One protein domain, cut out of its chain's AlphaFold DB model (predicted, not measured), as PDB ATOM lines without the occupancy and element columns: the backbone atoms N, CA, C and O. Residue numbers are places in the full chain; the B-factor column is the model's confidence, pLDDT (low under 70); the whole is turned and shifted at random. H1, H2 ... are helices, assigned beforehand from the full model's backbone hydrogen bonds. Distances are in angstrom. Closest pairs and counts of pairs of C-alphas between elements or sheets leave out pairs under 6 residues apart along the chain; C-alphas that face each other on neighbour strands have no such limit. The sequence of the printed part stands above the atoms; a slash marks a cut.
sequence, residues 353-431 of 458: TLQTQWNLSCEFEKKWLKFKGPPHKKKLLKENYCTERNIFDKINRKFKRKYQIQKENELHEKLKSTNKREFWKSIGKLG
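AT A GLANCE: This is residues 353 to 431 of the 458 residues of the protein "Endo/exonuclease/phosphatase domain-containing protein" of Mytilus coruscus (UniProt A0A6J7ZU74). One long helix, H2, makes the axis of a thin rod, and a shorter helix folds back along it from each end: H1 over the part near its beginning, and the still shorter H3 at the other end. A stretch of H2 between them, residues 400 to 406, stands free. The printed part has 79 residues with three named helices, in the order H1, H2, H3, and no named strand; its class is all helix. The whole is extended, with a radius of gyration of the C-alphas of 20.9 A and spans of 68 by 17 by 16 A.

HOW THE PARTS SIT: Start with H2, residues 375 to 416, the longest helix. Look at its residues 378 to 396, which alone touch H1, residues 353 to 370; the closest C-alphas are those of Phe 364 and Tyr 385, 4.9 A apart. H1 and H2 form a helical hairpin and run opposite ways at a shallow tilt of 24 degrees. Further on, residues 411 to 415 of H2 alone touch H3, residues 420 to 430, closest at the C-alphas of Lys 414 and Phe 423, 5.4 A apart. H2 and H3 form a second helical hairpin, opposite ways at a shallow tilt of 19 degrees. H1 and H3 are apart. In H1, H2 and H3 every O i to N i+4 pair is within hydrogen-bond range.

IN THESE COORDINATES: Find C-alpha 375 at (-102.518, -45.842, -1.185); from there H2 runs 61.2 A to C-alpha 416 at (-105.092, -25.192, -58.700). H1 begins at C-alpha 353, at (-91.678, -31.834, -28.471), and measures 26.0 A. H3 measures 15.8 A and ends at C-alpha 430, at (-103.324, -41.005, -49.026).

THE WHOLE: The two C-alphas farthest apart, those of Pro 374 and Thr 418, are 68.1 A apart. The printed part has no cut, and both links are tight. Mean pLDDT of the printed part is 85.2; look for values under 70 at residue 418 and residues 426 to 431.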
ATOM      1  N   THR A 353     -90.746 -32.260 -29.529       90.62
ATOM      2  CA  THR A 353     -91.678 -31.834 -28.471       90.62
ATOM      3  C   THR A 353     -92.598 -32.980 -28.047       90.62
ATOM      4  O   THR A 353     -92.724 -33.257 -26.855       90.62
ATOM      5  N   LEU A 354     -93.183 -33.699 -29.013       90.44
ATOM      6  CA  LEU A 354     -94.004 -34.883 -28.745       90.44
ATOM      7  C   LEU A 354     -93.209 -36.006 -28.096       90.44
ATOM      8  O   LEU A 354     -93.699 -36.634 -27.161       90.44
ATOM      9  N   GLN A 355     -91.985 -36.247 -28.568       91.44
ATOM     10  CA  GLN A 355     -91.123 -37.274 -27.999       91.44
ATOM     11  C   GLN A 355     -90.773 -36.971 -26.538       91.44
ATOM     12  O   GLN A 355     -90.848 -37.867 -25.699       91.44
ATOM     13  N   THR A 356     -90.429 -35.721 -26.223       91.94
ATOM     14  CA  THR A 356     -90.135 -35.278 -24.854       91.94
ATOM     15  C   THR A 356     -91.343 -35.480 -23.945       91.94
ATOM     16  O   THR A 356     -91.216 -36.109 -22.895       91.94
ATOM     17  N   GLN A 357     -92.527 -35.032 -24.370       92.62
ATOM     18  CA  GLN A 357     -93.743 -35.163 -23.567       92.62
ATOM     19  C   GLN A 357     -94.179 -36.630 -23.401       92.62
ATOM     20  O   GLN A 357     -94.617 -37.044 -22.328       92.62
ATOM     21  N   TRP A 358     -94.010 -37.450 -24.442       93.00
ATOM     22  CA  TRP A 358     -94.271 -38.888 -24.378       93.00
ATOM     23  C   TRP A 358     -93.350 -39.595 -23.382       93.00
ATOM     24  O   TRP A 358     -93.815 -40.400 -22.572       93.00
ATOM     25  N   ASN A 359     -92.054 -39.269 -23.407       91.81
ATOM     26  CA  ASN A 359     -91.084 -39.810 -22.459       91.81
ATOM     27  C   ASN A 359     -91.464 -39.446 -21.020       91.81
ATOM     28  O   ASN A 359     -91.445 -40.321 -20.155       91.81
ATOM     29  N   LEU A 360     -91.876 -38.197 -20.782       94.31
ATOM     30  CA  LEU A 360     -92.315 -37.731 -19.469       94.31
ATOM     31  C   LEU A 360     -93.542 -38.511 -18.970       94.31
ATOM     32  O   LEU A 360     -93.517 -39.059 -17.867       94.31
ATOM     33  N   SER A 361     -94.575 -38.667 -19.807       93.19
ATOM     34  CA  SER A 361     -95.756 -39.481 -19.481       93.19
ATOM     35  C   SER A 361     -95.375 -40.933 -19.142       93.19
ATOM     36  O   SER A 361     -95.810 -41.463 -18.116       93.19
ATOM     37  N   CYS A 362     -94.476 -41.548 -19.921       93.00
ATOM     38  CA  CYS A 362     -93.961 -42.896 -19.651       93.00
ATOM     39  C   CYS A 362     -93.184 -42.987 -18.324       93.00
ATOM     40  O   CYS A 362     -93.210 -44.021 -17.653       93.00
ATOM     41  N   GLU A 363     -92.444 -41.946 -17.936       96.25
ATOM     42  CA  GLU A 363     -91.743 -41.910 -16.650       96.25
ATOM     43  C   GLU A 363     -92.711 -41.875 -15.467       96.25
ATOM     44  O   GLU A 363     -92.523 -42.626 -14.503       96.25
ATOM     45  N   PHE A 364     -93.755 -41.045 -15.536       95.69
ATOM     46  CA  PHE A 364     -94.787 -40.999 -14.499       95.69
ATOM     47  C   PHE A 364     -95.572 -42.306 -14.414       95.69
ATOM     48  O   PHE A 364     -95.795 -42.804 -13.309       95.69
ATOM     49  N   GLU A 365     -95.892 -42.921 -15.554       96.25
ATOM     50  CA  GLU A 365     -96.514 -44.246 -15.602       96.25
ATOM     51  C   GLU A 365     -95.645 -45.290 -14.887       96.25
ATOM     52  O   GLU A 365     -96.110 -46.003 -13.995       96.25
ATOM     53  N   LYS A 366     -94.343 -45.336 -15.204       96.88
ATOM     54  CA  LYS A 366     -93.387 -46.243 -14.547       96.88
ATOM     55  C   LYS A 366     -93.313 -45.997 -13.041       96.88
ATOM     56  O   LYS A 366     -93.279 -46.969 -12.284       96.88
ATOM     57  N   LYS A 367     -93.274 -44.733 -12.600       96.31
ATOM     58  CA  LYS A 367     -93.262 -44.369 -11.170       96.31
ATOM     59  C   LYS A 367     -94.531 -44.862 -10.474       96.31
ATOM     60  O   LYS A 367     -94.430 -45.485  -9.421       96.31
ATOM     61  N   TRP A 368     -95.700 -44.647 -11.073       97.19
ATOM     62  CA  TRP A 368     -96.987 -45.096 -10.540       97.19
ATOM     63  C   TRP A 368     -97.099 -46.625 -10.461       97.19
ATOM     64  O   TRP A 368     -97.422 -47.164  -9.398       97.19
ATOM     65  N   LEU A 369     -96.784 -47.337 -11.549       94.88
ATOM     66  CA  LEU A 369     -96.904 -48.798 -11.624       94.88
ATOM     67  C   LEU A 369     -95.928 -49.521 -10.685       94.88
ATOM     68  O   LEU A 369     -96.282 -50.547 -10.105       94.88
ATOM     69  N   LYS A 370     -94.711 -48.991 -10.503       96.56
ATOM     70  CA  LYS A 370     -93.689 -49.593  -9.625       96.56
ATOM     71  C   LYS A 370     -93.861 -49.244  -8.144       96.56
ATOM     72  O   LYS A 370     -93.203 -49.860  -7.304       96.56
ATOM     73  N   PHE A 371     -94.710 -48.277  -7.798       96.19
ATOM     74  CA  PHE A 371     -94.868 -47.829  -6.418       96.19
ATOM     75  C   PHE A 371     -95.625 -48.857  -5.556       96.19
ATOM     76  O   PHE A 371     -96.773 -49.207  -5.835       96.19
ATOM     77  N   LYS A 372     -94.981 -49.305  -4.470       96.31
ATOM     78  CA  LYS A 372     -95.518 -50.274  -3.490       96.31
ATOM     79  C   LYS A 372     -95.867 -49.656  -2.124       96.31
ATOM     80  O   LYS A 372     -96.098 -50.387  -1.170       96.31
ATOM     81  N   GLY A 373     -95.847 -48.327  -2.009       95.19
ATOM     82  CA  GLY A 373     -96.099 -47.626  -0.747       95.19
ATOM     83  C   GLY A 373     -97.587 -47.351  -0.466       95.19
ATOM     84  O   GLY A 373     -98.462 -47.959  -1.084       95.19
ATOM     85  N   PRO A 374     -97.887 -46.409   0.450       95.50
ATOM     86  CA  PRO A 374     -99.251 -46.128   0.899       95.50
ATOM     87  C   PRO A 374    -100.228 -45.734  -0.230       95.50
ATOM     88  O   PRO A 374     -99.833 -44.999  -1.142       95.50
ATOM     89  N   PRO A 375    -101.523 -46.110  -0.140       93.44
ATOM     90  CA  PRO A 375    -102.518 -45.842  -1.185       93.44
ATOM     91  C   PRO A 375    -102.645 -44.368  -1.597       93.44
ATOM     92  O   PRO A 375    -102.756 -44.080  -2.786       93.44
ATOM     93  N   HIS A 376    -102.563 -43.427  -0.648       92.94
ATOM     94  CA  HIS A 376    -102.681 -41.993  -0.941       92.94
ATOM     95  C   HIS A 376    -101.556 -41.484  -1.860       92.94
ATOM     96  O   HIS A 376    -101.820 -40.750  -2.808       92.94
ATOM     97  N   LYS A 377    -100.309 -41.938  -1.659       93.69
ATOM     98  CA  LYS A 377     -99.183 -41.593  -2.548       93.69
ATOM     99  C   LYS A 377     -99.330 -42.247  -3.920       93.69
ATOM    100  O   LYS A 377     -98.995 -41.632  -4.925       93.69
ATOM    101  N   LYS A 378     -99.860 -43.475  -3.978       93.88
ATOM    102  CA  LYS A 378    -100.142 -44.150  -5.253       93.88
ATOM    103  C   LYS A 378    -101.211 -43.408  -6.059       93.88
ATOM    104  O   LYS A 378    -101.080 -43.319  -7.276       93.88
ATOM    105  N   LYS A 379    -102.234 -42.869  -5.385       91.25
ATOM    106  CA  LYS A 379    -103.270 -42.029  -5.997       91.25
ATOM    107  C   LYS A 379    -102.666 -40.757  -6.598       91.25
ATOM    108  O   LYS A 379    -102.866 -40.525  -7.781       91.25
ATOM    109  N   LEU A 380    -101.834 -40.036  -5.843       93.88
ATOM    110  CA  LEU A 380    -101.140 -38.840  -6.338       93.88
ATOM    111  C   LEU A 380    -100.250 -39.134  -7.561       93.88
ATOM    112  O   LEU A 380    -100.222 -38.374  -8.521       93.88
ATOM    113  N   LEU A 381     -99.537 -40.268  -7.571       93.06
ATOM    114  CA  LEU A 381     -98.745 -40.682  -8.738       93.06
ATOM    115  C   LEU A 381     -99.613 -40.994  -9.963       93.06
ATOM    116  O   LEU A 381     -99.198 -40.699 -11.082       93.06
ATOM    117  N   LYS A 382    -100.800 -41.581  -9.756       92.88
ATOM    118  CA  LYS A 382    -101.782 -41.797 -10.825       92.88
ATOM    119  C   LYS A 382    -102.276 -40.462 -11.378       92.88
ATOM    120  O   LYS A 382    -102.302 -40.304 -12.590       92.88
ATOM    121  N   GLU A 383    -102.623 -39.519 -10.503       88.50
ATOM    122  CA  GLU A 383    -103.061 -38.169 -10.879       88.50
ATOM    123  C   GLU A 383    -101.989 -37.468 -11.725       88.50
ATOM    124  O   GLU A 383    -102.291 -37.017 -12.824       88.50
ATOM    125  N   ASN A 384    -100.720 -37.503 -11.304       92.00
ATOM    126  CA  ASN A 384     -99.611 -36.940 -12.085       92.00
ATOM    127  C   ASN A 384     -99.453 -37.600 -13.466       92.00
ATOM    128  O   ASN A 384     -99.259 -36.908 -14.461       92.00
ATOM    129  N   TYR A 385     -99.543 -38.934 -13.543       95.19
ATOM    130  CA  TYR A 385     -99.515 -39.641 -14.827       95.19
ATOM    131  C   TYR A 385    -100.666 -39.202 -15.741       95.19
ATOM    132  O   TYR A 385    -100.425 -38.903 -16.909       95.19
ATOM    133  N   CYS A 386    -101.892 -39.140 -15.212       85.88
ATOM    134  CA  CYS A 386    -103.066 -38.695 -15.957       85.88
ATOM    135  C   CYS A 386    -102.885 -37.261 -16.475       85.88
ATOM    136  O   CYS A 386    -103.118 -37.016 -17.654       85.88
ATOM    137  N   THR A 387    -102.382 -36.341 -15.647       85.88
ATOM    138  CA  THR A 387    -102.090 -34.958 -16.055       85.88
ATOM    139  C   THR A 387    -101.106 -34.903 -17.225       85.88
ATOM    140  O   THR A 387    -101.404 -34.312 -18.260       85.88
ATOM    141  N   GLU A 388     -99.955 -35.572 -17.115       91.50
ATOM    142  CA  GLU A 388     -98.937 -35.563 -18.178       91.50
ATOM    143  C   GLU A 388     -99.398 -36.267 -19.454       91.50
ATOM    144  O   GLU A 388     -99.020 -35.881 -20.567       91.50
ATOM    145  N   ARG A 389    -100.232 -37.301 -19.301       90.25
ATOM    146  CA  ARG A 389    -100.860 -37.996 -20.419       90.25
ATOM    147  C   ARG A 389    -101.836 -37.081 -21.162       90.25
ATOM    148  O   ARG A 389    -101.763 -37.014 -22.387       90.25
ATOM    149  N   ASN A 390    -102.657 -36.321 -20.442       79.12
ATOM    150  CA  ASN A 390    -103.581 -35.352 -21.036       79.12
ATOM    151  C   ASN A 390    -102.825 -34.236 -21.775       79.12
ATOM    152  O   ASN A 390    -103.197 -33.867 -22.889       79.12
ATOM    153  N   ILE A 391    -101.717 -33.740 -21.207       85.38
ATOM    154  CA  ILE A 391    -100.839 -32.767 -21.882       85.38
ATOM    155  C   ILE A 391    -100.272 -33.362 -23.179       85.38
ATOM    156  O   ILE A 391    -100.331 -32.718 -24.230       85.38
ATOM    157  N   PHE A 392     -99.761 -34.599 -23.136       91.56
ATOM    158  CA  PHE A 392     -99.285 -35.298 -24.332       91.56
ATOM    159  C   PHE A 392    -100.371 -35.387 -25.407       91.56
ATOM    160  O   PHE A 392    -100.117 -35.042 -26.563       91.56
ATOM    161  N   ASP A 393    -101.575 -35.819 -25.034       82.50
ATOM    162  CA  ASP A 393    -102.674 -36.008 -25.975       82.50
ATOM    163  C   ASP A 393    -103.117 -34.665 -26.594       82.50
ATOM    164  O   ASP A 393    -103.281 -34.588 -27.816       82.50
ATOM    165  N   LYS A 394    -103.162 -33.567 -25.819       82.88
ATOM    166  CA  LYS A 394    -103.389 -32.196 -26.331       82.88
ATOM    167  C   LYS A 394    -102.326 -31.763 -27.352       82.88
ATOM    168  O   LYS A 394    -102.665 -31.323 -28.452       82.88
ATOM    169  N   ILE A 395    -101.039 -31.938 -27.044       86.50
ATOM    170  CA  ILE A 395     -99.941 -31.573 -27.959       86.50
ATOM    171  C   ILE A 395     -99.962 -32.452 -29.226       86.50
ATOM    172  O   ILE A 395     -99.737 -31.968 -30.338       86.50
ATOM    173  N   ASN A 396    -100.267 -33.742 -29.082       88.81
ATOM    174  CA  ASN A 396    -100.376 -34.692 -30.190       88.81
ATOM    175  C   ASN A 396    -101.522 -34.331 -31.140       88.81
ATOM    176  O   ASN A 396    -101.314 -34.333 -32.356       88.81
ATOM    177  N   ARG A 397    -102.689 -33.954 -30.602       84.31
ATOM    178  CA  ARG A 397    -103.806 -33.407 -31.388       84.31
ATOM    179  C   ARG A 397    -103.373 -32.168 -32.165       84.31
ATOM    180  O   ARG A 397    -103.519 -32.147 -33.386       84.31
ATOM    181  N   LYS A 398    -102.715 -31.210 -31.500       86.94
ATOM    182  CA  LYS A 398    -102.211 -29.976 -32.124       86.94
ATOM    183  C   LYS A 398    -101.299 -30.231 -33.322       86.94
ATOM    184  O   LYS A 398    -101.526 -29.687 -34.401       86.94
ATOM    185  N   PHE A 399    -100.281 -31.078 -33.174       87.69
ATOM    186  CA  PHE A 399     -99.362 -31.362 -34.282       87.69
ATOM    187  C   PHE A 399     -99.997 -32.193 -35.395       87.69
ATOM    188  O   PHE A 399     -99.723 -31.939 -36.569       87.69
ATOM    189  N   LYS A 400    -100.867 -33.150 -35.053       87.19
ATOM    190  CA  LYS A 400    -101.625 -33.916 -36.046       87.19
ATOM    191  C   LYS A 400    -102.514 -32.993 -36.885       87.19
ATOM    192  O   LYS A 400    -102.467 -33.078 -38.109       87.19
ATOM    193  N   ARG A 401    -103.257 -32.092 -36.237       83.62
ATOM    194  CA  ARG A 401    -104.128 -31.096 -36.873       83.62
ATOM    195  C   ARG A 401    -103.344 -30.159 -37.786       83.62
ATOM    196  O   ARG A 401    -103.667 -30.036 -38.961       83.62
ATOM    197  N   LYS A 402    -102.245 -29.588 -37.283       86.44
ATOM    198  CA  LYS A 402    -101.359 -28.717 -38.069       86.44
ATOM    199  C   LYS A 402    -100.833 -29.413 -39.326       86.44
ATOM    200  O   LYS A 402    -100.806 -28.819 -40.398       86.44
ATOM    201  N   TYR A 403    -100.441 -30.681 -39.204       88.19
ATOM    202  CA  TYR A 403    -100.006 -31.481 -40.346       88.19
ATOM    203  C   TYR A 403    -101.137 -31.744 -41.350       88.19
ATOM    204  O   TYR A 403    -100.899 -31.688 -42.553       88.19
ATOM    205  N   GLN A 404    -102.356 -32.019 -40.874       83.50
ATOM    206  CA  GLN A 404    -103.526 -32.215 -41.737       83.50
ATOM    207  C   GLN A 404    -103.857 -30.948 -42.530       83.50
ATOM    208  O   GLN A 404    -103.935 -31.037 -43.750       83.50
ATOM    209  N   ILE A 405    -103.929 -29.785 -41.873       81.31
ATOM    210  CA  ILE A 405    -104.166 -28.486 -42.528       81.31
ATOM    211  C   ILE A 405    -103.069 -28.190 -43.557       81.31
ATOM    212  O   ILE A 405    -103.348 -27.799 -44.686       81.31
ATOM    213  N   GLN A 406    -101.800 -28.438 -43.217       85.31
ATOM    214  CA  GLN A 406    -100.706 -28.274 -44.175       85.31
ATOM    215  C   GLN A 406    -100.884 -29.183 -45.401       85.31
ATOM    216  O   GLN A 406    -100.665 -28.746 -46.528       85.31
ATOM    217  N   LYS A 407    -101.283 -30.444 -45.199       84.62
ATOM    218  CA  LYS A 407    -101.513 -31.395 -46.294       84.62
ATOM    219  C   LYS A 407    -102.712 -31.023 -47.152       84.62
ATOM    220  O   LYS A 407    -102.643 -31.186 -48.365       84.62
ATOM    221  N   GLU A 408    -103.775 -30.532 -46.539       81.25
ATOM    222  CA  GLU A 408    -104.940 -29.992 -47.228       81.25
ATOM    223  C   GLU A 408    -104.547 -28.797 -48.101       81.25
ATOM    224  O   GLU A 408    -104.775 -28.832 -49.308       81.25
ATOM    225  N   ASN A 409    -103.824 -27.822 -47.548       82.50
ATOM    226  CA  ASN A 409    -103.314 -26.678 -48.306       82.50
ATOM    227  C   ASN A 409    -102.407 -27.114 -49.469       82.50
ATOM    228  O   ASN A 409    -102.574 -26.650 -50.593       82.50
ATOM    229  N   GLU A 410    -101.492 -28.064 -49.244       85.06
ATOM    230  CA  GLU A 410    -100.665 -28.639 -50.317       85.06
ATOM    231  C   GLU A 410    -101.507 -29.291 -51.429       85.06
ATOM    232  O   GLU A 410    -101.142 -29.221 -52.604       85.06
ATOM    233  N   LEU A 411    -102.608 -29.966 -51.080       81.56
ATOM    234  CA  LEU A 411    -103.518 -30.574 -52.051       81.56
ATOM    235  C   LEU A 411    -104.325 -29.518 -52.807       81.56
ATOM    236  O   LEU A 411    -104.456 -29.645 -54.023       81.56
ATOM    237  N   HIS A 412    -104.822 -28.485 -52.125       78.38
ATOM    238  CA  HIS A 412    -105.537 -27.375 -52.751       78.38
ATOM    239  C   HIS A 412    -104.654 -26.622 -53.747       78.38
ATOM    240  O   HIS A 412    -105.083 -26.363 -54.869       78.38
ATOM    241  N   GLU A 413    -103.399 -26.342 -53.398       82.31
ATOM    242  CA  GLU A 413    -102.459 -25.704 -54.325       82.31
ATOM    243  C   GLU A 413    -102.141 -26.605 -55.530       82.31
ATOM    244  O   GLU A 413    -102.124 -26.150 -56.674       82.31
ATOM    245  N   LYS A 414    -101.998 -27.920 -55.320       80.00
ATOM    246  CA  LYS A 414    -101.847 -28.883 -56.427       80.00
ATOM    247  C   LYS A 414    -103.088 -28.984 -57.307       80.00
ATOM    248  O   LYS A 414    -102.944 -29.202 -58.508       80.00
ATOM    249  N   LEU A 415    -104.283 -28.840 -56.739       76.56
ATOM    250  CA  LEU A 415    -105.539 -28.830 -57.488       76.56
ATOM    251  C   LEU A 415    -105.638 -27.596 -58.396       76.56
ATOM    252  O   LEU A 415    -106.101 -27.719 -59.527       76.56
ATOM    253  N   LYS A 416    -105.173 -26.436 -57.915       77.00
ATOM    254  CA  LYS A 416    -105.092 -25.192 -58.700       77.00
ATOM    255  C   LYS A 416    -104.014 -25.244 -59.788       77.00
ATOM    256  O   LYS A 416    -104.101 -24.509 -60.766       77.00
ATOM    257  N   SER A 417    -102.999 -26.098 -59.635       76.94
ATOM    258  CA  SER A 417    -101.959 -26.278 -60.651       76.94
ATOM    259  C   SER A 417    -102.512 -26.914 -61.937       76.94
ATOM    260  O   SER A 417    -103.412 -27.755 -61.907       76.94
ATOM    261  N   THR A 418    -101.920 -26.588 -63.089       63.84
ATOM    262  CA  THR A 418    -102.268 -27.188 -64.394       63.84
ATOM    263  C   THR A 418    -102.045 -28.706 -64.438       63.84
ATOM    264  O   THR A 418    -102.610 -29.397 -65.287       63.84
ATOM    265  N   ASN A 419    -101.263 -29.265 -63.510       73.31
ATOM    266  CA  ASN A 419    -100.916 -30.680 -63.478       73.31
ATOM    267  C   ASN A 419    -101.859 -31.493 -62.573       73.31
ATOM    268  O   ASN A 419    -101.471 -32.025 -61.529       73.31
ATOM    269  N   LYS A 420    -103.103 -31.681 -63.032       73.88
ATOM    270  CA  LYS A 420    -104.123 -32.506 -62.348       73.88
ATOM    271  C   LYS A 420    -103.646 -33.940 -62.041       73.88
ATOM    272  O   LYS A 420    -104.141 -34.579 -61.112       73.88
ATOM    273  N   ARG A 421    -102.652 -34.464 -62.775       73.94
ATOM    274  CA  ARG A 421    -102.067 -35.799 -62.551       73.94
ATOM    275  C   ARG A 421    -101.297 -35.882 -61.230       73.94
ATOM    276  O   ARG A 421    -101.310 -36.932 -60.589       73.94
ATOM    277  N   GLU A 422    -100.637 -34.810 -60.801       71.31
ATOM    278  CA  GLU A 422     -99.922 -34.779 -59.518       71.31
ATOM    279  C   GLU A 422    -100.853 -34.702 -58.311       71.31
ATOM    280  O   GLU A 422    -100.574 -35.332 -57.282       71.31
ATOM    281  N   PHE A 423    -101.981 -34.005 -58.450       76.62
ATOM    282  CA  PHE A 423    -103.058 -34.021 -57.464       76.62
ATOM    283  C   PHE A 423    -103.562 -35.454 -57.238       76.62
ATOM    284  O   PHE A 423    -103.463 -35.975 -56.123       76.62
ATOM    285  N   TRP A 424    -103.970 -36.156 -58.302       73.19
ATOM    286  CA  TRP A 424    -104.456 -37.538 -58.197       73.19
ATOM    287  C   TRP A 424    -103.387 -38.527 -57.721       73.19
ATOM    288  O   TRP A 424    -103.696 -39.443 -56.957       73.19
ATOM    289  N   LYS A 425    -102.113 -38.335 -58.088       75.88
ATOM    290  CA  LYS A 425    -100.996 -39.107 -57.511       75.88
ATOM    291  C   LYS A 425    -100.851 -38.866 -56.006       75.88
ATOM    292  O   LYS A 425    -100.547 -39.806 -55.273       75.88
ATOM    293  N   SER A 426    -101.048 -37.632 -55.543       69.25
ATOM    294  CA  SER A 426    -100.961 -37.274 -54.121       69.25
ATOM    295  C   SER A 426    -102.135 -37.863 -53.328       69.25
ATOM    296  O   SER A 426    -101.904 -38.502 -52.307       69.25
ATOM    297  N   ILE A 427    -103.362 -37.770 -53.853       69.25
ATOM    298  CA  ILE A 427    -104.562 -38.438 -53.313       69.25
ATOM    299  C   ILE A 427    -104.379 -39.962 -53.280       69.25
ATOM    300  O   ILE A 427    -104.655 -40.613 -52.275       69.25
ATOM    301  N   GLY A 428    -103.848 -40.545 -54.359       59.38
ATOM    302  CA  GLY A 428    -103.605 -41.982 -54.464       59.38
ATOM    303  C   GLY A 428    -102.661 -42.519 -53.387       59.38
ATOM    304  O   GLY A 428    -102.835 -43.656 -52.959       59.38
ATOM    305  N   LYS A 429    -101.718 -41.697 -52.905       61.22
ATOM    306  CA  LYS A 429    -100.807 -42.015 -51.790       61.22
ATOM    307  C   LYS A 429    -101.448 -41.873 -50.402       61.22
ATOM    308  O   LYS A 429    -100.896 -42.409 -49.446       61.22
ATOM    309  N   LEU A 430    -102.572 -41.162 -50.281       55.41
ATOM    310  CA  LEU A 430    -103.324 -41.005 -49.026       55.41
ATOM    311  C   LEU A 430    -104.273 -42.185 -48.757       55.41
ATOM    312  O   LEU A 430    -104.671 -42.407 -47.617       55.41
ATOM    313  N   GLY A 431    -104.606 -42.972 -49.785       45.19
ATOM    314  CA  GLY A 431    -105.314 -44.245 -49.644       45.19
ATOM    315  C   GLY A 431    -104.386 -45.428 -49.339       45.19
ATOM    316  O   GLY A 431    -103.164 -45.296 -49.334       45.19
TER     317      GLY A 431